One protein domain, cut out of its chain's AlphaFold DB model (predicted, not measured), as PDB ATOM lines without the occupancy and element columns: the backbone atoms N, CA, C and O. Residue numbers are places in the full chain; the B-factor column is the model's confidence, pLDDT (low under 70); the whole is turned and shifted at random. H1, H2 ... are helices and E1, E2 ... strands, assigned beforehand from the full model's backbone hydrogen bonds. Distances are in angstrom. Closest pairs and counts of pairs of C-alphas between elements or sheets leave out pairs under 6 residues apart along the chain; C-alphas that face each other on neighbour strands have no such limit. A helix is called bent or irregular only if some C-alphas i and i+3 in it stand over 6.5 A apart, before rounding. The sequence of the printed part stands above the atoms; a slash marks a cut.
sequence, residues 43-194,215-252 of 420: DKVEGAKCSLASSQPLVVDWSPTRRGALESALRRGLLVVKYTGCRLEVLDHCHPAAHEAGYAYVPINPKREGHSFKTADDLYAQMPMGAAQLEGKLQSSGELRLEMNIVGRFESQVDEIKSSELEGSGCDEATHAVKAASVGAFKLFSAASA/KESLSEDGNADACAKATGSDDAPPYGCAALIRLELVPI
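This is residues 43 to 194 and 215 to 252 of the 420 residues of an uncharacterized protein of Deltaproteobacteria bacterium ADurb.Bin207 (UniProt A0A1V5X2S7). One large, twisted sheet bends over like an open trough, with the long strands E4, E5 and E7 side by side along it, E8 and E9 beside different parts of E7, and the hairpin E1 and E2 joined to the beginning of E7. H3 and H4 sit by one end of the trough, H2 packs mainly on E9, H5 packs on the bend from outside, and the small sheet E3 and E6 lies beyond E1 at the other end. The printed part has 190 residues with five named helices and nine named strands; along the chain H1 and H2 come first, followed by the strands E1 to E4, the helices H3 and H4, the strands E5 to E8, the helix H5 and last the strand E9. The large sheet is branched, with the antiparallel neighbour pairs E1 and E2, E1 and E7, E4 and E5, E5 and E7, E7 and E8, and E7 and E9, and the class is mixed, helices and strands. The whole is compact, with a radius of gyration of the C-alphas of 17.1 A, and flat, spanning 54 by 45 by 24 A.

The longest strand by residues is E7, residues 176 to 192, 38.6 A from first to last C-alpha; C-alpha 176 is at (188.725, 114.862, 138.124) and C-alpha 192 at (167.013, 140.066, 118.597). E5, residues 142 to 156, measures 39.6 A, E4, residues 103 to 117, 32.4 A, and E9, residues 243 to 251, 24.1 A. E1 is residues 80 to 84, E2 87 to 90, E8 217 to 221, E3 94 to 96 and E6 166 to 168. H2, residues 64 to 74, measures 15.3 A and H4, residues 131 to 141, 14.4 A; H1 is residues 43 to 49, H3 120 to 126 and H5 224 to 227. C-alpha 43 is at (167.543, 113.879, 132.512).

E7 bends by 90 degrees at residue 179, E4 by 85 degrees at 107 and E5 by 70 degrees at 151. E1 and E5 lie on one side of E7, E8 and E9 on the other side. E5 and E7 are antiparallel at 154 degrees, with N 149 and O 185 2.8 A apart. E4, an edge strand, is antiparallel to E5, with N 106 and O 153 at 2.8 A. Across E7 and E9, N 179 and O 248 are 2.8 A apart; across E7 and E8, N 188 and O 219 are 2.8 A apart. N 81 and O 176 link E1 to E7 within hydrogen-bond range at 2.8 A, and N 82 and O 89 stand at 2.9 A in the hairpin E1 and E2. In the two-stranded sheet, E3 and E6 are antiparallel, with N 167 and O 95 at 2.8 A; the closest C-alphas of E1 and E3, Val 80 and Cys 94, are 6.2 A apart. H2 is on the branched sheet, its C-alpha of Arg 67 being 7.0 A from that of Leu 244 in E9, the closest of the two. H4 is on it at a height over the sheet of 8.6 A, along the strands, at 9 degrees to E5 on the local plane; it is only just irregular, with C-alphas 133 and 136 6.7 A apart. H3 only grazes the sheet with residues 122 to 126 and touches H4 at a steep tilt of 49 degrees, opposite ways, the closest C-alphas being those of Tyr 124 and Ala 131, 5.4 A apart. H5 is on the sheet at a height of 8.4 A, only just over E5, with 3 of its C-alphas falling on that strand. H1 is not on the sheet; it is close to but not clearly touching H3, the C-alphas of Lys 49 and Tyr 124 being 6.9 A apart. H1, H2 and H3 have every O i to N i+4 pair within hydrogen-bond range, H4 has 5 of 7, and H5 is too short for such a pair.

The two C-alphas farthest apart, those of Ser 164 and Ala 194, are 54.9 A from each other. Residues 195 to 214 are not printed, and C-alphas 194 and 215 are 12.8 A apart across that cut, in the link from E7 to E8. The links from H1 to H2 and from H5 to E9 are long. Mean pLDDT of the printed part is 84.3; it is under 70 at residues 43 to 54, 85 to 86, 98 to 101, 128, 192 to 194 and 215.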
ATOM      1  N   ASP A  43     166.217 114.451 132.190       36.09
ATOM      2  CA  ASP A  43     167.543 113.879 132.512       36.09
ATOM      3  C   ASP A  43     168.099 112.989 131.376       36.09
ATOM      4  O   ASP A  43     169.303 112.964 131.122       36.09
ATOM      5  N   LYS A  44     167.238 112.249 130.656       39.47
ATOM      6  CA  LYS A  44     167.643 111.401 129.512       39.47
ATOM      7  C   LYS A  44     167.962 112.198 128.247       39.47
ATOM      8  O   LYS A  44     168.847 111.792 127.495       39.47
ATOM      9  N   VAL A  45     167.243 113.291 127.983       40.06
ATOM     10  CA  VAL A  45     167.492 114.156 126.816       40.06
ATOM     11  C   VAL A  45     168.720 115.033 127.053       40.06
ATOM     12  O   VAL A  45     169.570 115.123 126.167       40.06
ATOM     13  N   GLU A  46     168.867 115.592 128.257       38.25
ATOM     14  CA  GLU A  46     170.090 116.265 128.695       38.25
ATOM     15  C   GLU A  46     171.268 115.286 128.654       38.25
ATOM     16  O   GLU A  46     172.219 115.525 127.918       38.25
ATOM     17  N   GLY A  47     171.177 114.128 129.319       43.56
ATOM     18  CA  GLY A  47     172.252 113.130 129.385       43.56
ATOM     19  C   GLY A  47     172.733 112.597 128.027       43.56
ATOM     20  O   GLY A  47     173.921 112.318 127.871       43.56
ATOM     21  N   ALA A  48     171.857 112.505 127.020       43.56
ATOM     22  CA  ALA A  48     172.250 112.129 125.660       43.56
ATOM     23  C   ALA A  48     173.049 113.241 124.949       43.56
ATOM     24  O   ALA A  48     174.077 112.957 124.326       43.56
ATOM     25  N   LYS A  49     172.617 114.506 125.079       43.44
ATOM     26  CA  LYS A  49     173.330 115.681 124.541       43.44
ATOM     27  C   LYS A  49     174.611 116.009 125.330       43.44
ATOM     28  O   LYS A  49     175.566 116.520 124.760       43.44
ATOM     29  N   CYS A  50     174.663 115.634 126.606       50.44
ATOM     30  CA  CYS A  50     175.787 115.821 127.531       50.44
ATOM     31  C   CYS A  50     176.869 114.730 127.489       50.44
ATOM     32  O   CYS A  50     177.757 114.698 128.343       50.44
ATOM     33  N   SER A  51     176.827 113.843 126.494       44.50
ATOM     34  CA  SER A  51     177.840 112.798 126.291       44.50
ATOM     35  C   SER A  51     179.231 113.347 125.926       44.50
ATOM     36  O   SER A  51     180.231 112.654 126.108       44.50
ATOM     37  N   LEU A  52     179.319 114.611 125.492       46.09
ATOM     38  CA  LEU A  52     180.563 115.361 125.298       46.09
ATOM     39  C   LEU A  52     180.900 116.191 126.548       46.09
ATOM     40  O   LEU A  52     180.881 117.422 126.528       46.09
ATOM     41  N   ALA A  53     181.208 115.510 127.653       53.31
ATOM     42  CA  ALA A  53     181.688 116.145 128.878       53.31
ATOM     43  C   ALA A  53     183.094 116.740 128.651       53.31
ATOM     44  O   ALA A  53     184.109 116.077 128.857       53.31
ATOM     45  N   SER A  54     183.144 117.982 128.159       64.94
ATOM     46  CA  SER A  54     184.388 118.707 127.883       64.94
ATOM     47  C   SER A  54     185.271 118.773 129.129       64.94
ATOM     48  O   SER A  54     184.802 119.141 130.205       64.94
ATOM     49  N   SER A  55     186.572 118.517 128.969       77.44
ATOM     50  CA  SER A  55     187.567 118.775 130.018       77.44
ATOM     51  C   SER A  55     187.703 120.264 130.353       77.44
ATOM     52  O   SER A  55     188.356 120.607 131.332       77.44
ATOM     53  N   GLN A  56     187.087 121.160 129.575       85.00
ATOM     54  CA  GLN A  56     187.103 122.600 129.813       85.00
ATOM     55  C   GLN A  56     185.689 123.219 129.841       85.00
ATOM     56  O   GLN A  56     185.323 123.974 128.925       85.00
ATOM     57  N   PRO A  57     184.858 122.906 130.855       87.06
ATOM     58  CA  PRO A  57     183.485 123.391 130.928       87.06
ATOM     59  C   PRO A  57     183.424 124.905 131.184       87.06
ATOM     60  O   PRO A  57     184.179 125.449 131.995       87.06
ATOM     61  N   LEU A  58     182.492 125.585 130.509       88.62
ATOM     62  CA  LEU A  58     182.071 126.938 130.881       88.62
ATOM     63  C   LEU A  58     181.258 126.898 132.182       88.62
ATOM     64  O   LEU A  58     180.558 125.924 132.438       88.62
ATOM     65  N   VAL A  59     181.348 127.960 132.986       90.75
ATOM     66  CA  VAL A  59     180.544 128.145 134.218       90.75
ATOM     67  C   VAL A  59     179.727 129.445 134.207       90.75
ATOM     68  O   VAL A  59     179.094 129.804 135.197       90.75
ATOM     69  N   VAL A  60     179.719 130.159 133.076       89.44
ATOM     70  CA  VAL A  60     179.006 131.439 132.874       89.44
ATOM     71  C   VAL A  60     177.481 131.320 133.004       89.44
ATOM     72  O   VAL A  60     176.789 132.296 133.291       89.44
ATOM     73  N   ASP A  61     176.963 130.113 132.808       83.12
ATOM     74  CA  ASP A  61     175.561 129.707 132.887       83.12
ATOM     75  C   ASP A  61     175.147 129.219 134.291       83.12
ATOM     76  O   ASP A  61     173.972 128.947 134.538       83.12
ATOM     77  N   TRP A  62     176.084 129.128 135.241       86.06
ATOM     78  CA  TRP A  62     175.787 128.756 136.626       86.06
ATOM     79  C   TRP A  62     175.158 129.915 137.398       86.06
ATOM     80  O   TRP A  62     175.466 131.081 137.154       86.06
ATOM     81  N   SER A  63     174.342 129.597 138.409       86.44
ATOM     82  CA  SER A  63     173.794 130.614 139.311       86.44
ATOM     83  C   SER A  63     174.911 131.360 140.067       86.44
ATOM     84  O   SER A  63     175.910 130.734 140.444       86.44
ATOM     85  N   PRO A  64     174.750 132.669 140.361       85.88
ATOM     86  CA  PRO A  64     175.768 133.456 141.064       85.88
ATOM     87  C   PRO A  64     176.208 132.834 142.396       85.88
ATOM     88  O   PRO A  64     177.396 132.792 142.697       85.88
ATOM     89  N   THR A  65     175.276 132.250 143.160       87.62
ATOM     90  CA  THR A  65     175.581 131.536 144.412       87.62
ATOM     91  C   THR A  65     176.522 130.349 144.197       87.62
ATOM     92  O   THR A  65     177.431 130.135 144.995       87.62
ATOM     93  N   ARG A  66     176.339 129.581 143.112       88.19
ATOM     94  CA  ARG A  66     177.183 128.417 142.797       88.19
ATOM     95  C   ARG A  66     178.562 128.846 142.285       88.19
ATOM     96  O   ARG A  66     179.548 128.209 142.645       88.19
ATOM     97  N   ARG A  67     178.649 129.942 141.515       90.12
ATOM     98  CA  ARG A  67     179.936 130.552 141.127       90.12
ATOM     99  C   ARG A  67     180.700 131.072 142.347       90.12
ATOM    100  O   ARG A  67     181.842 130.680 142.543       90.12
ATOM    101  N   GLY A  68     180.049 131.829 143.233       90.19
ATOM    102  CA  GLY A  68     180.663 132.322 144.473       90.19
ATOM    103  C   GLY A  68     181.117 131.206 145.427       90.19
ATOM    104  O   GLY A  68     182.165 131.321 146.063       90.19
ATOM    105  N   ALA A  69     180.382 130.089 145.492       90.38
ATOM    106  CA  ALA A  69     180.821 128.898 146.223       90.38
ATOM    107  C   ALA A  69     182.097 128.287 145.613       90.38
ATOM    108  O   ALA A  69     183.027 127.963 146.351       90.38
ATOM    109  N   LEU A  70     182.173 128.195 144.281       92.00
ATOM    110  CA  LEU A  70     183.348 127.707 143.555       92.00
ATOM    111  C   LEU A  70     184.562 128.647 143.695       92.00
ATOM    112  O   LEU A  70     185.673 128.177 143.914       92.00
ATOM    113  N   GLU A  71     184.360 129.966 143.654       91.81
ATOM    114  CA  GLU A  71     185.402 130.971 143.927       91.81
ATOM    115  C   GLU A  71     185.948 130.861 145.353       91.81
ATOM    116  O   GLU A  71     187.160 130.904 145.571       91.81
ATOM    117  N   SER A  72     185.057 130.691 146.333       89.69
ATOM    118  CA  SER A  72     185.430 130.430 147.725       89.69
ATOM    119  C   SER A  72     186.196 129.112 147.865       89.69
ATOM    120  O   SER A  72     187.144 129.033 148.643       89.69
ATOM    121  N   ALA A  73     185.823 128.086 147.096       90.25
ATOM    122  CA  ALA A  73     186.495 126.794 147.089       90.25
ATOM    123  C   ALA A  73     187.915 126.887 146.503       90.25
ATOM    124  O   ALA A  73     188.856 126.472 147.174       90.25
ATOM    125  N   LEU A  74     188.104 127.517 145.335       90.81
ATOM    126  CA  LEU A  74     189.431 127.705 144.718       90.81
ATOM    127  C   LEU A  74     190.423 128.429 145.650       90.81
ATOM    128  O   LEU A  74     191.623 128.182 145.592       90.81
ATOM    129  N   ARG A  75     189.934 129.302 146.542       88.31
ATOM    130  CA  ARG A  75     190.763 129.988 147.550       88.31
ATOM    131  C   ARG A  75     191.222 129.091 148.707       88.31
ATOM    132  O   ARG A  75     192.120 129.504 149.435       88.31
ATOM    133  N   ARG A  76     190.615 127.914 148.909       85.75
ATOM    134  CA  ARG A  76     190.997 126.953 149.964       85.75
ATOM    135  C   ARG A  76     192.114 126.000 149.533       85.75
ATOM    136  O   ARG A  76     192.866 125.554 150.391       85.75
ATOM    137  N   GLY A  77     192.217 125.695 148.241       88.75
ATOM    138  CA  GLY A  77     193.186 124.746 147.688       88.75
ATOM    139  C   GLY A  77     192.645 124.026 146.454       88.75
ATOM    140  O   GLY A  77     191.549 124.331 145.981       88.75
ATOM    141  N   LEU A  78     193.425 123.079 145.932       90.56
ATOM    142  CA  LEU A  78     193.112 122.285 144.744       90.56
ATOM    143  C   LEU A  78     191.763 121.571 144.877       90.56
ATOM    144  O   LEU A  78     191.550 120.784 145.800       90.56
ATOM    145  N   LEU A  79     190.866 121.815 143.921       93.06
ATOM    146  CA  LEU A  79     189.517 121.259 143.960       93.06
ATOM    147  C   LEU A  79     189.440 119.884 143.322       93.06
ATOM    148  O   LEU A  79     189.599 119.744 142.108       93.06
ATOM    149  N   VAL A  80     189.098 118.894 144.140       91.69
ATOM    150  CA  VAL A  80     188.688 117.561 143.702       91.69
ATOM    151  C   VAL A  80     187.196 117.584 143.363       91.69
ATOM    152  O   VAL A  80     186.385 118.155 144.098       91.69
ATOM    153  N   VAL A  81     186.821 116.993 142.227       91.38
ATOM    154  CA  VAL A  81     185.450 117.041 141.710       91.38
ATOM    155  C   VAL A  81     184.964 115.683 141.210       91.38
ATOM    156  O   VAL A  81     185.693 114.894 140.597       91.38
ATOM    157  N   LYS A  82     183.668 115.450 141.398       87.25
ATOM    158  CA  LYS A  82     182.911 114.426 140.690       87.25
ATOM    159  C   LYS A  82     182.301 115.080 139.456       87.25
ATOM    160  O   LYS A  82     181.408 115.919 139.556       87.25
ATOM    161  N   TYR A  83     182.824 114.731 138.285       82.75
ATOM    162  CA  TYR A  83     182.310 115.179 136.993       82.75
ATOM    163  C   TYR A  83     181.753 113.986 136.216       82.75
ATOM    164  O   TYR A  83     182.509 113.109 135.794       82.75
ATOM    165  N   THR A  84     180.426 113.935 136.072       74.00
ATOM    166  CA  THR A  84     179.689 112.842 135.415       74.00
ATOM    167  C   THR A  84     178.454 113.388 134.697       74.00
ATOM    168  O   THR A  84     177.625 114.035 135.335       74.00
ATOM    169  N   GLY A  85     178.298 113.127 133.392       63.50
ATOM    170  CA  GLY A  85     177.102 113.516 132.624       63.50
ATOM    171  C   GLY A  85     176.768 115.010 132.728       63.50
ATOM    172  O   GLY A  85     175.684 115.363 133.176       63.50
ATOM    173  N   CYS A  86     177.735 115.881 132.413       66.50
ATOM    174  CA  CYS A  86     177.716 117.336 132.651       66.50
ATOM    175  C   CYS A  86     177.571 117.816 134.105       66.50
ATOM    176  O   CYS A  86     177.804 118.994 134.366       66.50
ATOM    177  N   ARG A  87     177.228 116.967 135.077       72.88
ATOM    178  CA  ARG A  87     177.136 117.380 136.478       72.88
ATOM    179  C   ARG A  87     178.533 117.452 137.084       72.88
ATOM    180  O   ARG A  87     179.189 116.426 137.223       72.88
ATOM    181  N   LEU A  88     178.975 118.667 137.416       84.00
ATOM    182  CA  LEU A  88     180.186 118.928 138.196       84.00
ATOM    183  C   LEU A  88     179.812 119.241 139.648       84.00
ATOM    184  O   LEU A  88     179.136 120.235 139.928       84.00
ATOM    185  N   GLU A  89     180.269 118.389 140.552       87.50
ATOM    186  CA  GLU A  89     180.099 118.492 141.997       87.50
ATOM    187  C   GLU A  89     181.479 118.609 142.657       87.50
ATOM    188  O   GLU A  89     182.387 117.839 142.345       87.50
ATOM    189  N   VAL A  90     181.658 119.613 143.519       91.12
ATOM    190  CA  VAL A  90     182.906 119.817 144.270       91.12
ATOM    191  C   VAL A  90     182.857 118.933 145.509       91.12
ATOM    192  O   VAL A  90     181.902 119.005 146.278       91.12
ATOM    193  N   LEU A  91     183.880 118.105 145.703       90.50
ATOM    194  CA  LEU A  91     183.966 117.209 146.849       90.50
ATOM    195  C   LEU A  91     184.656 117.952 148.002       90.50
ATOM    196  O   LEU A  91     185.846 117.782 148.232       90.50
ATOM    197  N   ASP A  92     183.903 118.790 148.725       86.38
ATOM    198  CA  ASP A  92     184.408 119.696 149.782       86.38
ATOM    199  C   ASP A  92     185.187 119.013 150.927       86.38
ATOM    200  O   ASP A  92     185.878 119.684 151.699       86.38
ATOM    201  N   HIS A  93     185.072 117.690 151.061       86.81
ATOM    202  CA  HIS A  93     185.782 116.880 152.053       86.81
ATOM    203  C   HIS A  93     186.821 115.929 151.445       86.81
ATOM    204  O   HIS A  93     187.331 115.081 152.168       86.81
ATOM    205  N   CYS A  94     187.142 116.074 150.156       89.31
ATOM    206  CA  CYS A  94     188.241 115.375 149.507       89.31
ATOM    207  C   CYS A  94     189.308 116.371 149.043       89.31
ATOM    208  O   CYS A  94     189.026 117.275 148.256       89.31
ATOM    209  N   HIS A  95     190.542 116.199 149.506       88.38
ATOM    210  CA  HIS A  95     191.664 117.074 149.171       88.38
ATOM    211  C   HIS A  95     192.956 116.270 148.981       88.38
ATOM    212  O   HIS A  95     193.064 115.154 149.486       88.38
ATOM    213  N   PRO A  96     193.977 116.805 148.292       85.62
ATOM    214  CA  PRO A  96     195.309 116.212 148.321       85.62
ATOM    215  C   PRO A  96     195.885 116.183 149.744       85.62
ATOM    216  O   PRO A  96     195.678 117.118 150.520       85.62
ATOM    217  N   ALA A  97     196.667 115.151 150.063       76.00
ATOM    218  CA  ALA A  97     197.448 115.056 151.302       76.00
ATOM    219  C   ALA A  97     198.517 116.166 151.415       76.00
ATOM    220  O   ALA A  97     198.896 116.600 152.502       76.00
ATOM    221  N   ALA A  98     199.026 116.641 150.274       67.56
ATOM    222  CA  ALA A  98     200.033 117.693 150.215       67.56
ATOM    223  C   ALA A  98     199.398 119.087 150.374       67.56
ATOM    224  O   ALA A  98     198.754 119.602 149.458       67.56
ATOM    225  N   HIS A  99     199.655 119.737 151.512       56.12
ATOM    226  CA  HIS A  99     199.124 121.064 151.865       56.12
ATOM    227  C   HIS A  99     199.586 122.240 150.969       56.12
ATOM    228  O   HIS A  99     199.150 123.368 151.186       56.12
ATOM    229  N   GLU A 100     200.444 122.009 149.971       56.53
ATOM    230  CA  GLU A 100     200.962 123.048 149.060       56.53
ATOM    231  C   GLU A 100     200.208 123.126 147.718       56.53
ATOM    232  O   GLU A 100     200.512 123.974 146.877       56.53
ATOM    233  N   ALA A 101     199.195 122.278 147.505       65.38
ATOM    234  CA  ALA A 101     198.380 122.265 146.292       65.38
ATOM    235  C   ALA A 101     197.389 123.452 146.240       65.38
ATOM    236  O   ALA A 101     196.180 123.290 146.396       65.38
ATOM    237  N   GLY A 102     197.910 124.664 146.033       82.19
ATOM    238  CA  GLY A 102     197.138 125.883 145.773       82.19
ATOM    239  C   GLY A 102     197.055 126.248 144.286       82.19
ATOM    240  O   GLY A 102     197.550 125.524 143.415       82.19
ATOM    241  N   TYR A 103     196.460 127.411 144.005       92.69
ATOM    242  CA  TYR A 103     196.480 128.046 142.683       92.69
ATOM    243  C   TYR A 103     197.310 129.331 142.718       92.69
ATOM    244  O   TYR A 103     197.093 130.190 143.573       92.69
ATOM    245  N   ALA A 104     198.204 129.494 141.746       93.44
ATOM    246  CA  ALA A 104     198.820 130.777 141.431       93.44
ATOM    247  C   ALA A 104     197.958 131.523 140.404       93.44
ATOM    248  O   ALA A 104     197.304 130.894 139.569       93.44
ATOM    249  N   TYR A 105     197.955 132.856 140.429       95.69
ATOM    250  CA  TYR A 105     197.415 133.627 139.310       95.69
ATOM    251  C   TYR A 105     198.468 133.737 138.207       95.69
ATOM    252  O   TYR A 105     199.609 134.114 138.462       95.69
ATOM    253  N   VAL A 106     198.070 133.413 136.981       96.12
ATOM    254  CA  VAL A 106     198.873 133.574 135.772       96.12
ATOM    255  C   VAL A 106     198.187 134.635 134.903       96.12
ATOM    256  O   VAL A 106     197.130 134.346 134.322       96.12
ATOM    257  N   PRO A 107     198.727 135.866 134.817       96.56
ATOM    258  CA  PRO A 107     198.190 136.893 133.934       96.56
ATOM    259  C   PRO A 107     198.419 136.521 132.466       96.56
ATOM    260  O   PRO A 107     199.426 135.910 132.107       96.56
ATOM    261  N   ILE A 108     197.502 136.928 131.587       94.19
ATOM    262  CA  ILE A 108     197.673 136.810 130.133       94.19
ATOM    263  C   ILE A 108     197.370 138.145 129.453       94.19
ATOM    264  O   ILE A 108     196.667 138.996 129.988       94.19
ATOM    265  N   ASN A 109     197.839 138.315 128.215       91.31
ATOM    266  CA  ASN A 109     197.393 139.429 127.376       91.31
ATOM    267  C   ASN A 109     195.864 139.348 127.177       91.31
ATOM    268  O   ASN A 109     195.430 138.356 126.571       91.31
ATOM    269  N   PRO A 110     195.072 140.351 127.617       92.00
ATOM    270  CA  PRO A 110     193.616 140.255 127.663       92.00
ATOM    271  C   PRO A 110     192.984 139.810 126.343       92.00
ATOM    272  O   PRO A 110     193.322 140.307 125.263       92.00
ATOM    273  N   LYS A 111     192.055 138.858 126.430       92.69
ATOM    274  CA  LYS A 111     191.314 138.303 125.292       92.69
ATOM    275  C   LYS A 111     189.863 138.736 125.358       92.69
ATOM    276  O   LYS A 111     189.244 138.660 126.414       92.69
ATOM    277  N   ARG A 112     189.322 139.162 124.216       92.12
ATOM    278  CA  ARG A 112     187.887 139.378 124.027       92.12
ATOM    279  C   ARG A 112     187.351 138.281 123.130       92.12
ATOM    280  O   ARG A 112     187.855 138.108 122.024       92.12
ATOM    281  N   GLU A 113     186.354 137.563 123.617       89.12
ATOM    282  CA  GLU A 113     185.707 136.464 122.909       89.12
ATOM    283  C   GLU A 113     184.194 136.696 122.908       89.12
ATOM    284  O   GLU A 113     183.633 137.235 123.864       89.12
ATOM    285  N   GLY A 114     183.542 136.350 121.801       89.19
ATOM    286  CA  GLY A 114     182.116 136.560 121.605       89.19
ATOM    287  C   GLY A 114     181.500 135.360 120.906       89.19
ATOM    288  O   GLY A 114     181.883 135.052 119.778       89.19
ATOM    289  N   HIS A 115     180.534 134.711 121.552       89.56
ATOM    290  CA  HIS A 115     179.781 133.601 120.974       89.56
ATOM    291  C   HIS A 115     178.339 134.026 120.696       89.56
ATOM    292  O   HIS A 115     177.705 134.703 121.508       89.56
ATOM    293  N   SER A 116     177.829 133.618 119.535       89.31
ATOM    294  CA  SER A 116     176.441 133.788 119.103       89.31
ATOM    295  C   SER A 116     175.799 132.408 119.039       89.31
ATOM    296  O   SER A 116     176.358 131.498 118.426       89.31
ATOM    297  N   PHE A 117     174.638 132.258 119.670       90.38
ATOM    298  CA  PHE A 117     173.841 131.036 119.667       90.38
ATOM    299  C   PHE A 117     172.529 131.337 118.956       90.38
ATOM    300  O   PHE A 117     171.823 132.268 119.352       90.38
ATOM    301  N   LYS A 118     172.213 130.574 117.907       89.94
ATOM    302  CA  LYS A 118     170.989 130.746 117.103       89.94
ATOM    303  C   LYS A 118     170.122 129.491 117.102       89.94
ATOM    304  O   LYS A 118     168.921 129.567 116.868       89.94
ATOM    305  N   THR A 119     170.720 128.342 117.393       89.00
ATOM    306  CA  THR A 119     170.054 127.048 117.518       89.00
ATOM    307  C   THR A 119     170.310 126.441 118.894       89.00
ATOM    308  O   THR A 119     171.295 126.761 119.564       89.00
ATOM    309  N   ALA A 120     169.425 125.538 119.321       86.25
ATOM    310  CA  ALA A 120     169.645 124.768 120.539       86.25
ATOM    311  C   ALA A 120     170.958 123.969 120.459       86.25
ATOM    312  O   ALA A 120     171.682 123.884 121.444       86.25
ATOM    313  N   ASP A 121     171.315 123.435 119.290       83.19
ATOM    314  CA  ASP A 121     172.525 122.625 119.137       83.19
ATOM    315  C   ASP A 121     173.814 123.459 119.290       83.19
ATOM    316  O   ASP A 121     174.746 122.985 119.938       83.19
ATOM    317  N   ASP A 122     173.844 124.728 118.843       84.88
ATOM    318  CA  ASP A 122     174.954 125.661 119.146       84.88
ATOM    319  C   ASP A 122     175.152 125.825 120.663       84.88
ATOM    320  O   ASP A 122     176.277 125.920 121.163       84.88
ATOM    321  N   LEU A 123     174.030 125.891 121.385       84.44
ATOM    322  CA  LEU A 123     173.955 126.140 122.818       84.44
ATOM    323  C   LEU A 123     174.421 124.913 123.615       84.44
ATOM    324  O   LEU A 123     175.291 125.046 124.475       84.44
ATOM    325  N   TYR A 124     173.925 123.713 123.283       81.06
ATOM    326  CA  TYR A 124     174.385 122.454 123.889       81.06
ATOM    327  C   TYR A 124     175.853 122.143 123.544       81.06
ATOM    328  O   TYR A 124     176.551 121.568 124.372       81.06
ATOM    329  N   ALA A 125     176.360 122.550 122.374       79.06
ATOM    330  CA  ALA A 125     177.755 122.315 121.989       79.06
ATOM    331  C   ALA A 125     178.783 123.124 122.808       79.06
ATOM    332  O   ALA A 125     179.942 122.722 122.894       79.06
ATOM    333  N   GLN A 126     178.387 124.261 123.395       78.19
ATOM    334  CA  GLN A 126     179.307 125.182 124.086       78.19
ATOM    335  C   GLN A 126     178.976 125.384 125.574       78.19
ATOM    336  O   GLN A 126     179.892 125.495 126.387       78.19
ATOM    337  N   MET A 127     177.689 125.407 125.943       78.56
ATOM    338  CA  MET A 127     177.185 125.610 127.312       78.56
ATOM    339  C   MET A 127     176.224 124.477 127.723       78.56
ATOM    340  O   MET A 127     175.044 124.720 127.990       78.56
ATOM    341  N   PRO A 128     176.690 123.215 127.774       68.00
ATOM    342  CA  PRO A 128     175.810 122.059 127.942       68.00
ATOM    343  C   PRO A 128     175.113 121.975 129.314       68.00
ATOM    344  O   PRO A 128     174.138 121.240 129.438       68.00
ATOM    345  N   MET A 129     175.576 122.705 130.339       70.12
ATOM    346  CA  MET A 129     175.001 122.658 131.695       70.12
ATOM    347  C   MET A 129     173.774 123.562 131.884       70.12
ATOM    348  O   MET A 129     172.870 123.208 132.636       70.12
ATOM    349  N   GLY A 130     173.742 124.725 131.233       70.50
ATOM    350  CA  GLY A 130     172.638 125.686 131.289       70.50
ATOM    351  C   GLY A 130     171.800 125.758 130.015       70.50
ATOM    352  O   GLY A 130     170.786 126.456 130.005       70.50
ATOM    353  N   ALA A 131     172.178 125.034 128.952       77.38
ATOM    354  CA  ALA A 131     171.472 125.037 127.671       77.38
ATOM    355  C   ALA A 131     169.957 124.817 127.812       77.38
ATOM    356  O   ALA A 131     169.196 125.589 127.241       77.38
ATOM    357  N   ALA A 132     169.503 123.866 128.634       75.06
ATOM    358  CA  ALA A 132     168.073 123.607 128.834       75.06
ATOM    359  C   ALA A 132     167.305 124.791 129.463       75.06
ATOM    360  O   ALA A 132     166.154 125.046 129.110       75.06
ATOM    361  N   GLN A 133     167.942 125.558 130.356       76.69
ATOM    362  CA  GLN A 133     167.346 126.762 130.961       76.69
ATOM    363  C   GLN A 133     167.318 127.935 129.969       76.69
ATOM    364  O   GLN A 133     166.407 128.763 129.987       76.69
ATOM    365  N   LEU A 134     168.314 127.993 129.085       85.69
ATOM    366  CA  LEU A 134     168.503 129.045 128.090       85.69
ATOM    367  C   LEU A 134     167.754 128.777 126.770       85.69
ATOM    368  O   LEU A 134     167.473 129.721 126.036       85.69
ATOM    369  N   GLU A 135     167.377 127.531 126.476       85.56
ATOM    370  CA  GLU A 135     166.714 127.116 125.231       85.56
ATOM    371  C   GLU A 135     165.365 127.823 125.036       85.56
ATOM    372  O   GLU A 135     165.099 128.361 123.961       85.56
ATOM    373  N   GLY A 136     164.549 127.932 126.092       85.69
ATOM    374  CA  GLY A 136     163.298 128.697 126.047       85.69
ATOM    375  C   GLY A 136     163.517 130.194 125.790       85.69
ATOM    376  O   GLY A 136     162.722 130.827 125.093       85.69
ATOM    377  N   LYS A 137     164.630 130.764 126.281       87.25
ATOM    378  CA  LYS A 137     164.978 132.158 125.988       87.25
ATOM    379  C   LYS A 137     165.427 132.316 124.540       87.25
ATOM    380  O   LYS A 137     164.892 133.185 123.858       87.25
ATOM    381  N   LEU A 138     166.309 131.439 124.058       89.06
ATOM    382  CA  LEU A 138     166.776 131.410 122.671       89.06
ATOM    383  C   LEU A 138     165.613 131.287 121.673       89.06
ATOM    384  O   LEU A 138     165.568 132.033 120.700       89.06
ATOM    385  N   GLN A 139     164.634 130.420 121.948       86.19
ATOM    386  CA  GLN A 139     163.416 130.293 121.135       86.19
ATOM    387  C   GLN A 139     162.586 131.589 121.091       86.19
ATOM    388  O   GLN A 139     161.947 131.868 120.079       86.19
ATOM    389  N   SER A 140     162.595 132.387 122.166       85.44
ATOM    390  CA  SER A 140     161.839 133.646 122.252       85.44
ATOM    391  C   SER A 140     162.579 134.881 121.714       85.44
ATOM    392  O   SER A 140     161.922 135.809 121.247       85.44
ATOM    393  N   SER A 141     163.919 134.915 121.753       84.44
ATOM    394  CA  SER A 141     164.727 136.045 121.257       84.44
ATOM    395  C   SER A 141     165.316 135.838 119.859       84.44
ATOM    396  O   SER A 141     165.691 136.811 119.205       84.44
ATOM    397  N   GLY A 142     165.424 134.592 119.391       87.44
ATOM    398  CA  GLY A 142     166.053 134.216 118.120       87.44
ATOM    399  C   GLY A 142     167.586 134.172 118.161       87.44
ATOM    400  O   GLY A 142     168.196 133.431 117.395       87.44
ATOM    401  N   GLU A 143     168.224 134.922 119.062       89.12
ATOM    402  CA  GLU A 143     169.664 134.848 119.311       89.12
ATOM    403  C   GLU A 143     169.990 135.047 120.806       89.12
ATOM    404  O   GLU A 143     169.368 135.857 121.504       89.12
ATOM    405  N   LEU A 144     170.999 134.329 121.302       90.56
ATOM    406  CA  LEU A 144     171.707 134.645 122.547       90.56
ATOM    407  C   LEU A 144     173.153 135.026 122.219       90.56
ATOM    408  O   LEU A 144     173.757 134.450 121.314       90.56
ATOM    409  N   ARG A 145     173.727 135.975 122.964       91.31
ATOM    410  CA  ARG A 145     175.140 136.356 122.840       91.31
ATOM    411  C   ARG A 145     175.842 136.309 124.184       91.31
ATOM    412  O   ARG A 145     175.355 136.880 125.155       91.31
ATOM    413  N   LEU A 146     176.995 135.651 124.200       91.94
ATOM    414  CA  LEU A 146     177.937 135.620 125.312       91.94
ATOM    415  C   LEU A 146     179.157 136.455 124.925       91.94
ATOM    416  O   LEU A 146     179.880 136.088 124.002       91.94
ATOM    417  N   GLU A 147     179.384 137.562 125.623       93.56
ATOM    418  CA  GLU A 147     180.587 138.391 125.504       93.56
ATOM    419  C   GLU A 147     181.488 138.134 126.722       93.56
ATOM    420  O   GLU A 147     181.020 138.189 127.859       93.56
ATOM    421  N   MET A 148     182.773 137.848 126.502       94.00
ATOM    422  CA  MET A 148     183.752 137.512 127.545       94.00
ATOM    423  C   MET A 148     185.023 138.352 127.398       94.00
ATOM    424  O   MET A 148     185.539 138.541 126.297       94.00
ATOM    425  N   ASN A 149     185.562 138.813 128.526       95.62
ATOM    426  CA  ASN A 149     186.893 139.398 128.650       95.62
ATOM    427  C   ASN A 149     187.697 138.492 129.591       95.62
ATOM    428  O   ASN A 149     187.363 138.415 130.769       95.62
ATOM    429  N   ILE A 150     188.728 137.811 129.086       96.06
ATOM    430  CA  ILE A 150     189.587 136.904 129.864       96.06
ATOM    431  C   ILE A 150     190.940 137.588 130.078       96.06
ATOM    432  O   ILE A 150     191.575 137.994 129.103       96.06
ATOM    433  N   VAL A 151     191.376 137.729 131.334       97.12
ATOM    434  CA  VAL A 151     192.598 138.483 131.706       97.12
ATOM    435  C   VAL A 151     193.714 137.618 132.285       97.12
ATOM    436  O   VAL A 151     194.867 138.034 132.328       97.12
ATOM    437  N   GLY A 152     193.388 136.399 132.695       96.75
ATOM    438  CA  GLY A 152     194.337 135.463 133.276       96.75
ATOM    439  C   GLY A 152     193.640 134.179 133.685       96.75
ATOM    440  O   GLY A 152     192.492 133.919 133.302       96.75
ATOM    441  N   ARG A 153     194.327 133.380 134.492       96.50
ATOM    442  CA  ARG A 153     193.768 132.171 135.094       96.50
ATOM    443  C   ARG A 153     194.371 131.901 136.462       96.50
ATOM    444  O   ARG A 153     195.521 132.239 136.709       96.50
ATOM    445  N   PHE A 154     193.594 131.274 137.333       96.50
ATOM    446  CA  PHE A 154     194.132 130.569 138.490       96.50
ATOM    447  C   PHE A 154     194.603 129.196 138.015       96.50
ATOM    448  O   PHE A 154     193.823 128.484 137.392       96.50
ATOM    449  N   GLU A 155     195.858 128.829 138.262       94.62
ATOM    450  CA  GLU A 155     196.461 127.582 137.781       94.62
ATOM    451  C   GLU A 155     197.251 126.891 138.894       94.62
ATOM    452  O   GLU A 155     198.017 127.520 139.628       94.62
ATOM    453  N   SER A 156     197.020 125.589 139.043       91.44
ATOM    454  CA  SER A 156     197.741 124.745 139.983       91.44
ATOM    455  C   SER A 156     198.998 124.172 139.338       91.44
ATOM    456  O   SER A 156     198.992 123.791 138.170       91.44
ATOM    457  N   GLN A 157     200.063 124.051 140.133       84.75
ATOM    458  CA  GLN A 157     201.320 123.408 139.732       84.75
ATOM    459  C   GLN A 157     201.229 121.868 139.718       84.75
ATOM    460  O   GLN A 157     202.223 121.191 139.469       84.75
ATOM    461  N   VAL A 158     200.059 121.293 140.017       78.94
ATOM    462  CA  VAL A 158     199.857 119.842 140.029       78.94
ATOM    463  C   VAL A 158     199.512 119.346 138.621       78.94
ATOM    464  O   VAL A 158     198.413 119.570 138.113       78.94
ATOM    465  N   ASP A 159     200.464 118.659 137.985       74.69
ATOM    466  CA  ASP A 159     200.302 118.098 136.637       74.69
ATOM    467  C   ASP A 159     199.500 116.790 136.595       74.69
ATOM    468  O   ASP A 159     198.777 116.537 135.631       74.69
ATOM    469  N   GLU A 160     199.619 115.960 137.631       78.31
ATOM    470  CA  GLU A 160     198.959 114.661 137.753       78.31
ATOM    471  C   GLU A 160     198.592 114.422 139.222       78.31
ATOM    472  O   GLU A 160     199.379 114.733 140.114       78.31
ATOM    473  N   ILE A 161     197.401 113.873 139.475       80.12
ATOM    474  CA  ILE A 161     196.888 113.580 140.821       80.12
ATOM    475  C   ILE A 161     196.561 112.102 140.873       80.12
ATOM    476  O   ILE A 161     195.765 111.625 140.056       80.12
ATOM    477  N   LYS A 162     197.140 111.375 141.827       83.38
ATOM    478  CA  LYS A 162     196.820 109.960 142.032       83.38
ATOM    479  C   LYS A 162     195.768 109.808 143.118       83.38
ATOM    480  O   LYS A 162     195.782 110.530 144.109       83.38
ATOM    481  N   SER A 163     194.890 108.820 142.983       80.75
ATOM    482  CA  SER A 163     193.880 108.517 144.007       80.75
ATOM    483  C   SER A 163     194.504 108.163 145.363       80.75
ATOM    484  O   SER A 163     193.903 108.418 146.399       80.75
ATOM    485  N   SER A 164     195.731 107.630 145.369       79.81
ATOM    486  CA  SER A 164     196.522 107.354 146.577       79.81
ATOM    487  C   SER A 164     197.049 108.600 147.302       79.81
ATOM    488  O   SER A 164     197.609 108.469 148.383       79.81
ATOM    489  N   GLU A 165     196.943 109.780 146.690       85.12
ATOM    490  CA  GLU A 165     197.394 111.068 147.238       85.12
ATOM    491  C   GLU A 165     196.206 111.909 147.751       85.12
ATOM    492  O   GLU A 165     196.401 113.051 148.163       85.12
ATOM    493  N   LEU A 166     194.983 111.359 147.712       86.62
ATOM    494  CA  LEU A 166     193.750 112.009 148.153       86.62
ATOM    495  C   LEU A 166     193.343 111.545 149.556       86.62
ATOM    496  O   LEU A 166     193.339 110.353 149.858       86.62
ATOM    497  N   GLU A 167     192.956 112.503 150.390       88.44
ATOM    498  CA  GLU A 167     192.565 112.319 151.782       88.44
ATOM    499  C   GLU A 167     191.203 112.959 152.073       88.44
ATOM    500  O   GLU A 167     190.768 113.907 151.414       88.44
ATOM    501  N   GLY A 168     190.538 112.424 153.100       86.25
ATOM    502  CA  GLY A 168     189.204 112.836 153.524       86.25
ATOM    503  C   GLY A 168     188.082 111.934 152.995       86.25
ATOM    504  O   GLY A 168     188.313 110.846 152.466       86.25
ATOM    505  N   SER A 169     186.834 112.337 153.231       84.25
ATOM    506  CA  SER A 169     185.643 111.524 152.950       84.25
ATOM    507  C   SER A 169     185.070 111.800 151.560       84.25
ATOM    508  O   SER A 169     184.897 112.962 151.193       84.25
ATOM    509  N   GLY A 170     184.693 110.746 150.828       76.12
ATOM    510  CA  GLY A 170     184.095 110.848 149.490       76.12
ATOM    511  C   GLY A 170     185.109 110.894 148.342       76.12
ATOM    512  O   GLY A 170     184.716 111.040 147.189       76.12
ATOM    513  N   CYS A 171     186.412 110.754 148.624       81.44
ATOM    514  CA  CYS A 171     187.446 110.668 147.586       81.44
ATOM    515  C   CYS A 171     187.291 109.456 146.654       81.44
ATOM    516  O   CYS A 171     187.798 109.481 145.536       81.44
ATOM    517  N   ASP A 172     186.574 108.419 147.085       79.00
ATOM    518  CA  ASP A 172     186.181 107.260 146.284       79.00
ATOM    519  C   ASP A 172     185.239 107.608 145.116       79.00
ATOM    520  O   ASP A 172     185.214 106.887 144.119       79.00
ATOM    521  N   GLU A 173     184.529 108.740 145.179       79.69
ATOM    522  CA  GLU A 173     183.679 109.237 144.087       79.69
ATOM    523  C   GLU A 173     184.384 110.235 143.145       79.69
ATOM    524  O   GLU A 173     183.777 110.733 142.189       79.69
ATOM    525  N   ALA A 174     185.653 110.565 143.402       81.00
ATOM    526  CA  ALA A 174     186.379 111.586 142.655       81.00
ATOM    527  C   ALA A 174     186.709 111.138 141.218       81.00
ATOM    528  O   ALA A 174     187.281 110.072 140.997       81.00
ATOM    529  N   THR A 175     186.412 111.974 140.216       83.00
ATOM    530  CA  THR A 175     186.739 111.649 138.810       83.00
ATOM    531  C   THR A 175     187.802 112.573 138.226       83.00
ATOM    532  O   THR A 175     188.655 112.123 137.460       83.00
ATOM    533  N   HIS A 176     187.793 113.849 138.612       89.56
ATOM    534  CA  HIS A 176     188.725 114.862 138.124       89.56
ATOM    535  C   HIS A 176     189.168 115.792 139.256       89.56
ATOM    536  O   HIS A 176     188.565 115.825 140.328       89.56
ATOM    537  N   ALA A 177     190.170 116.617 138.984       91.19
ATOM    538  CA  ALA A 177     190.405 117.846 139.730       91.19
ATOM    539  C   ALA A 177     190.438 119.050 138.788       91.19
ATOM    540  O   ALA A 177     190.712 118.917 137.595       91.19
ATOM    541  N   VAL A 178     190.187 120.238 139.331       93.50
ATOM    542  CA  VAL A 178     190.312 121.501 138.599       93.50
ATOM    543  C   VAL A 178     191.793 121.891 138.558       93.50
ATOM    544  O   VAL A 178     192.313 122.401 139.547       93.50
ATOM    545  N   LYS A 179     192.482 121.682 137.430       92.38
ATOM    546  CA  LYS A 179     193.871 122.147 137.250       92.38
ATOM    547  C   LYS A 179     193.939 123.669 137.160       92.38
ATOM    548  O   LYS A 179     194.843 124.279 137.728       92.38
ATOM    549  N   ALA A 180     192.981 124.287 136.471       94.38
ATOM    550  CA  ALA A 180     192.950 125.733 136.303       94.38
ATOM    551  C   ALA A 180     191.529 126.291 136.133       94.38
ATOM    552  O   ALA A 180     190.592 125.568 135.799       94.38
ATOM    553  N   ALA A 181     191.378 127.600 136.328       96.44
ATOM    554  CA  ALA A 181     190.150 128.345 136.087       96.44
ATOM    555  C   ALA A 181     190.463 129.702 135.437       96.44
ATOM    556  O   ALA A 181     191.179 130.524 136.008       96.44
ATOM    557  N   SER A 182     189.937 129.941 134.236       96.69
ATOM    558  CA  SER A 182     190.076 131.208 133.509       96.69
ATOM    559  C   SER A 182     189.197 132.292 134.131       96.69
ATOM    560  O   SER A 182     188.017 132.044 134.402       96.69
ATOM    561  N   VAL A 183     189.756 133.493 134.306       97.25
ATOM    562  CA  VAL A 183     189.103 134.606 135.015       97.25
ATOM    563  C   VAL A 183     188.958 135.870 134.178       97.25
ATOM    564  O   VAL A 183     189.779 136.169 133.305       97.25
ATOM    565  N   GLY A 184     187.921 136.644 134.497       97.12
ATOM    566  CA  GLY A 184     187.769 138.009 134.017       97.12
ATOM    567  C   GLY A 184     186.380 138.584 134.275       97.12
ATOM    568  O   GLY A 184     185.982 138.753 135.428       97.12
ATOM    569  N   ALA A 185     185.661 138.904 133.198       97.50
ATOM    570  CA  ALA A 185     184.269 139.355 133.228       97.50
ATOM    571  C   ALA A 185     183.503 138.867 131.993       97.50
ATOM    572  O   ALA A 185     184.077 138.765 130.905       97.50
ATOM    573  N   PHE A 186     182.203 138.621 132.128       95.50
ATOM    574  CA  PHE A 186     181.351 138.197 131.019       95.50
ATOM    575  C   PHE A 186     179.916 138.720 131.137       95.50
ATOM    576  O   PHE A 186     179.438 139.040 132.225       95.50
ATOM    577  N   LYS A 187     179.213 138.745 130.003       93.56
ATOM    578  CA  LYS A 187     177.787 139.060 129.910       93.56
ATOM    579  C   LYS A 187     177.117 138.147 128.884       93.56
ATOM    580  O   LYS A 187     177.473 138.161 127.707       93.56
ATOM    581  N   LEU A 188     176.133 137.378 129.329       90.94
ATOM    582  CA  LEU A 188     175.207 136.607 128.508       90.94
ATOM    583  C   LEU A 188     173.884 137.373 128.426       90.94
ATOM    584  O   LEU A 188     173.256 137.637 129.451       90.94
ATOM    585  N   PHE A 189     173.444 137.711 127.219       89.69
ATOM    586  CA  PHE A 189     172.204 138.452 126.994       89.69
ATOM    587  C   PHE A 189     171.443 137.931 125.774       89.69
ATOM    588  O   PHE A 189     172.023 137.373 124.840       89.69
ATOM    589  N   SER A 190     170.128 138.149 125.755       89.81
ATOM    590  CA  SER A 190     169.328 137.914 124.556       89.81
ATOM    591  C   SER A 190     169.543 139.032 123.537       89.81
ATOM    592  O   SER A 190     169.454 140.213 123.879       89.81
ATOM    593  N   ALA A 191     169.774 138.671 122.279       78.44
ATOM    594  CA  ALA A 191     169.782 139.599 121.157       78.44
ATOM    595  C   ALA A 191     168.601 139.271 120.239       78.44
ATOM    596  O   ALA A 191     168.323 138.104 119.982       78.44
ATOM    597  N   ALA A 192     167.915 140.289 119.718       68.00
ATOM    598  CA  ALA A 192     167.013 140.066 118.597       68.00
ATOM    599  C   ALA A 192     167.852 139.652 117.382       68.00
ATOM    600  O   ALA A 192     168.803 140.359 117.027       68.00
ATOM    601  N   SER A 193     167.502 138.538 116.738       54.44
ATOM    602  CA  SER A 193     168.126 138.138 115.477       54.44
ATOM    603  C   SER A 193     167.900 139.235 114.434       54.44
ATOM    604  O   SER A 193     166.785 139.419 113.939       54.44
ATOM    605  N   ALA A 194     168.951 139.987 114.111       48.41
ATOM    606  CA  ALA A 194     168.896 140.996 113.066       48.41
ATOM    607  C   ALA A 194     168.761 140.296 111.706       48.41
ATOM    608  O   ALA A 194     169.755 139.893 111.107       48.41
ATOM    609  N   LYS A 215     168.192 144.467 125.374       69.00
ATOM    610  CA  LYS A 215     169.057 143.316 125.615       69.00
ATOM    611  C   LYS A 215     168.861 142.880 127.060       69.00
ATOM    612  O   LYS A 215     169.532 143.391 127.956       69.00
ATOM    613  N   GLU A 216     167.944 141.950 127.285       80.75
ATOM    614  CA  GLU A 216     167.776 141.328 128.597       80.75
ATOM    615  C   GLU A 216     169.067 140.595 128.990       80.75
ATOM    616  O   GLU A 216     169.518 139.688 128.283       80.75
ATOM    617  N   SER A 217     169.687 141.026 130.094       84.25
ATOM    618  CA  SER A 217     170.858 140.361 130.678       84.25
ATOM    619  C   SER A 217     170.385 139.103 131.406       84.25
ATOM    620  O   SER A 217     169.500 139.184 132.254       84.25
ATOM    621  N   LEU A 218     170.951 137.950 131.055       86.69
ATOM    622  CA  LEU A 218     170.539 136.631 131.555       86.69
ATOM    623  C   LEU A 218     171.502 136.110 132.625       86.69
ATOM    624  O   LEU A 218     171.082 135.524 133.617       86.69
ATOM    625  N   SER A 219     172.799 136.333 132.417       89.56
ATOM    626  CA  SER A 219     173.858 136.043 133.381       89.56
ATOM    627  C   SER A 219     175.008 137.007 133.131       89.56
ATOM    628  O   SER A 219     175.394 137.242 131.989       89.56
ATOM    629  N   GLU A 220     175.552 137.590 134.187       92.94
ATOM    630  CA  GLU A 220     176.626 138.576 134.113       92.94
ATOM    631  C   GLU A 220     177.498 138.429 135.353       92.94
ATOM    632  O   GLU A 220     176.994 138.073 136.425       92.94
ATOM    633  N   ASP A 221     178.800 138.641 135.192       95.06
ATOM    634  CA  ASP A 221     179.745 138.636 136.301       95.06
ATOM    635  C   ASP A 221     181.032 139.391 135.956       95.06
ATOM    636  O   ASP A 221     181.438 139.483 134.793       95.06
ATOM    637  N   GLY A 222     181.686 139.917 136.987       94.69
ATOM    638  CA  GLY A 222     182.805 140.841 136.854       94.69
ATOM    639  C   GLY A 222     182.436 142.173 136.182       94.69
ATOM    640  O   GLY A 222     181.278 142.496 135.921       94.69
ATOM    641  N   ASN A 223     183.451 142.991 135.918       95.12
ATOM    642  CA  ASN A 223     183.337 144.317 135.330       95.12
ATOM    643  C   ASN A 223     184.322 144.451 134.157       95.12
ATOM    644  O   ASN A 223     185.541 144.431 134.341       95.12
ATOM    645  N   ALA A 224     183.793 144.608 132.942       92.50
ATOM    646  CA  ALA A 224     184.599 144.662 131.720       92.50
ATOM    647  C   ALA A 224     185.572 145.861 131.674       92.50
ATOM    648  O   ALA A 224     186.676 145.725 131.144       92.50
ATOM    649  N   ASP A 225     185.215 147.002 132.272       93.06
ATOM    650  CA  ASP A 225     186.075 148.194 132.338       93.06
ATOM    651  C   ASP A 225     187.198 148.050 133.378       93.06
ATOM    652  O   ASP A 225     188.270 148.641 133.231       93.06
ATOM    653  N   ALA A 226     186.985 147.251 134.427       94.88
ATOM    654  CA  ALA A 226     188.048 146.813 135.326       94.88
ATOM    655  C   ALA A 226     188.990 145.834 134.611       94.88
ATOM    656  O   ALA A 226     190.206 145.997 134.684       94.88
ATOM    657  N   CYS A 227     188.444 144.885 133.844       95.44
ATOM    658  CA  CYS A 227     189.234 143.950 133.040       95.44
ATOM    659  C   CYS A 227     190.065 144.614 131.944       95.44
ATOM    660  O   CYS A 227     191.168 144.161 131.653       95.44
ATOM    661  N   ALA A 228     189.586 145.716 131.365       92.94
ATOM    662  CA  ALA A 228     190.337 146.488 130.377       92.94
ATOM    663  C   ALA A 228     191.637 147.116 130.928       92.94
ATOM    664  O   ALA A 228     192.442 147.610 130.142       92.94
ATOM    665  N   LYS A 229     191.843 147.104 132.254       93.31
ATOM    666  CA  LYS A 229     193.049 147.608 132.933       93.31
ATOM    667  C   LYS A 229     194.081 146.516 133.229       93.31
ATOM    668  O   LYS A 229     195.162 146.857 133.693       93.31
ATOM    669  N   ALA A 230     193.744 145.243 133.011       94.06
ATOM    670  CA  ALA A 230     194.622 144.128 133.341       94.06
ATOM    671  C   ALA A 230     195.873 144.092 132.450       94.06
ATOM    672  O   ALA A 230     195.809 144.387 131.252       94.06
ATOM    673  N   THR A 231     197.000 143.687 133.029       92.00
ATOM    674  CA  THR A 231     198.306 143.627 132.366       92.00
ATOM    675  C   THR A 231     198.953 142.250 132.501       92.00
ATOM    676  O   THR A 231     198.671 141.492 133.426       92.00
ATOM    677  N   GLY A 232     199.891 141.934 131.601       89.31
ATOM    678  CA  GLY A 232     200.708 140.713 131.676       89.31
ATOM    679  C   GLY A 232     201.687 140.658 132.863       89.31
ATOM    680  O   GLY A 232     202.455 139.708 132.954       89.31
ATOM    681  N   SER A 233     201.687 141.674 133.731       89.75
ATOM    682  CA  SER A 233     202.526 141.804 134.930       89.75
ATOM    683  C   SER A 233     201.716 141.883 136.230       89.75
ATOM    684  O   SER A 233     202.277 142.210 137.271       89.75
ATOM    685  N   ASP A 234     200.406 141.626 136.183       93.56
ATOM    686  CA  ASP A 234     199.558 141.660 137.376       93.56
ATOM    687  C   ASP A 234     199.739 140.381 138.217       93.56
ATOM    688  O   ASP A 234     199.500 139.278 137.725       93.56
ATOM    689  N   ASP A 235     200.065 140.514 139.508       93.88
ATOM    690  CA  ASP A 235     200.158 139.377 140.449       93.88
ATOM    691  C   ASP A 235     198.779 138.821 140.877       93.88
ATOM    692  O   ASP A 235     198.675 137.752 141.480       93.88
ATOM    693  N   ALA A 236     197.699 139.550 140.581       94.81
ATOM    694  CA  ALA A 236     196.313 139.167 140.845       94.81
ATOM    695  C   ALA A 236     195.368 139.872 139.851       94.81
ATOM    696  O   ALA A 236     195.682 140.978 139.408       94.81
ATOM    697  N   PRO A 237     194.190 139.305 139.523       94.75
ATOM    698  CA  PRO A 237     193.235 139.980 138.648       94.75
ATOM    699  C   PRO A 237     192.768 141.316 139.264       94.75
ATOM    700  O   PRO A 237     192.530 141.369 140.477       94.75
ATOM    701  N   PRO A 238     192.573 142.386 138.462       95.19
ATOM    702  CA  PRO A 238     192.069 143.666 138.958       95.19
ATOM    703  C   PRO A 238     190.763 143.529 139.749       95.19
ATOM    704  O   PRO A 238     189.940 142.657 139.467       95.19
ATOM    705  N   TYR A 239     190.531 144.421 140.718       93.56
ATOM    706  CA  TYR A 239     189.304 144.398 141.521       93.56
ATOM    707  C   TYR A 239     188.052 144.452 140.630       93.56
ATOM    708  O   TYR A 239     187.879 145.382 139.841       93.56
ATOM    709  N   GLY A 240     187.181 143.449 140.768       93.12
ATOM    710  CA  GLY A 240     186.008 143.266 139.914       93.12
ATOM    711  C   GLY A 240     186.268 142.523 138.595       93.12
ATOM    712  O   GLY A 240     185.348 142.419 137.800       93.12
ATOM    713  N   CYS A 241     187.463 141.987 138.344       95.56
ATOM    714  CA  CYS A 241     187.805 141.208 137.143       95.56
ATOM    715  C   CYS A 241     188.251 139.765 137.474       95.56
ATOM    716  O   CYS A 241     189.158 139.207 136.861       95.56
ATOM    717  N   ALA A 242     187.649 139.160 138.499       94.94
ATOM    718  CA  ALA A 242     188.028 137.834 138.995       94.94
ATOM    719  C   ALA A 242     186.957 136.754 138.759       94.94
ATOM    720  O   ALA A 242     187.104 135.649 139.277       94.94
ATOM    721  N   ALA A 243     185.896 137.056 138.000       96.81
ATOM    722  CA  ALA A 243     184.794 136.123 137.799       96.81
ATOM    723  C   ALA A 243     185.250 134.889 137.018       96.81
ATOM    724  O   ALA A 243     185.948 135.006 136.005       96.81
ATOM    725  N   LEU A 244     184.832 133.709 137.475       96.31
ATOM    726  CA  LEU A 244     185.147 132.442 136.818       96.31
ATOM    727  C   LEU A 244     184.360 132.307 135.509       96.31
ATOM    728  O   LEU A 244     183.136 132.426 135.495       96.31
ATOM    729  N   ILE A 245     185.066 132.021 134.415       94.75
ATOM    730  CA  ILE A 245     184.479 131.877 133.074       94.75
ATOM    731  C   ILE A 245     184.487 130.411 132.628       94.75
ATOM    732  O   ILE A 245     183.468 129.879 132.179       94.75
ATOM    733  N   ARG A 246     185.640 129.744 132.758       92.81
ATOM    734  CA  ARG A 246     185.886 128.384 132.261       92.81
ATOM    735  C   ARG A 246     186.812 127.641 133.215       92.81
ATOM    736  O   ARG A 246     187.788 128.227 133.674       92.81
ATOM    737  N   LEU A 247     186.539 126.369 133.480       93.69
ATOM    738  CA  LEU A 247     187.449 125.489 134.220       93.69
ATOM    739  C   LEU A 247     188.317 124.677 133.259       93.69
ATOM    740  O   LEU A 247     187.995 124.553 132.083       93.69
ATOM    741  N   GLU A 248     189.392 124.095 133.773       92.19
ATOM    742  CA  GLU A 248     190.170 123.043 133.131       92.19
ATOM    743  C   GLU A 248     190.294 121.875 134.107       92.19
ATOM    744  O   GLU A 248     190.773 122.039 135.231       92.19
ATOM    745  N   LEU A 249     189.820 120.710 133.681       90.06
ATOM    746  CA  LEU A 249     189.728 119.493 134.470       90.06
ATOM    747  C   LEU A 249     190.791 118.494 134.017       90.06
ATOM    748  O   LEU A 249     190.897 118.188 132.828       90.06
ATOM    749  N   VAL A 250     191.522 117.931 134.976       88.38
ATOM    750  CA  VAL A 250     192.432 116.799 134.755       88.38
ATOM    751  C   VAL A 250     191.865 115.537 135.407       88.38
ATOM    752  O   VAL A 250     191.350 115.618 136.524       88.38
ATOM    753  N   PRO A 251     191.911 114.373 134.736       86.69
ATOM    754  CA  PRO A 251     191.402 113.125 135.295       86.69
ATOM    755  C   PRO A 251     192.315 112.623 136.417       86.69
ATOM    756  O   PRO A 251     193.542 112.654 136.294       86.69
ATOM    757  N   ILE A 252     191.715 112.105 137.488       82.25
ATOM    758  CA  ILE A 252     192.462 111.495 138.596       82.25
ATOM    759  C   ILE A 252     192.971 110.116 138.173       82.25
ATOM    760  O   ILE A 252     192.255 109.317 137.565       82.25
TER     761      ILE A 252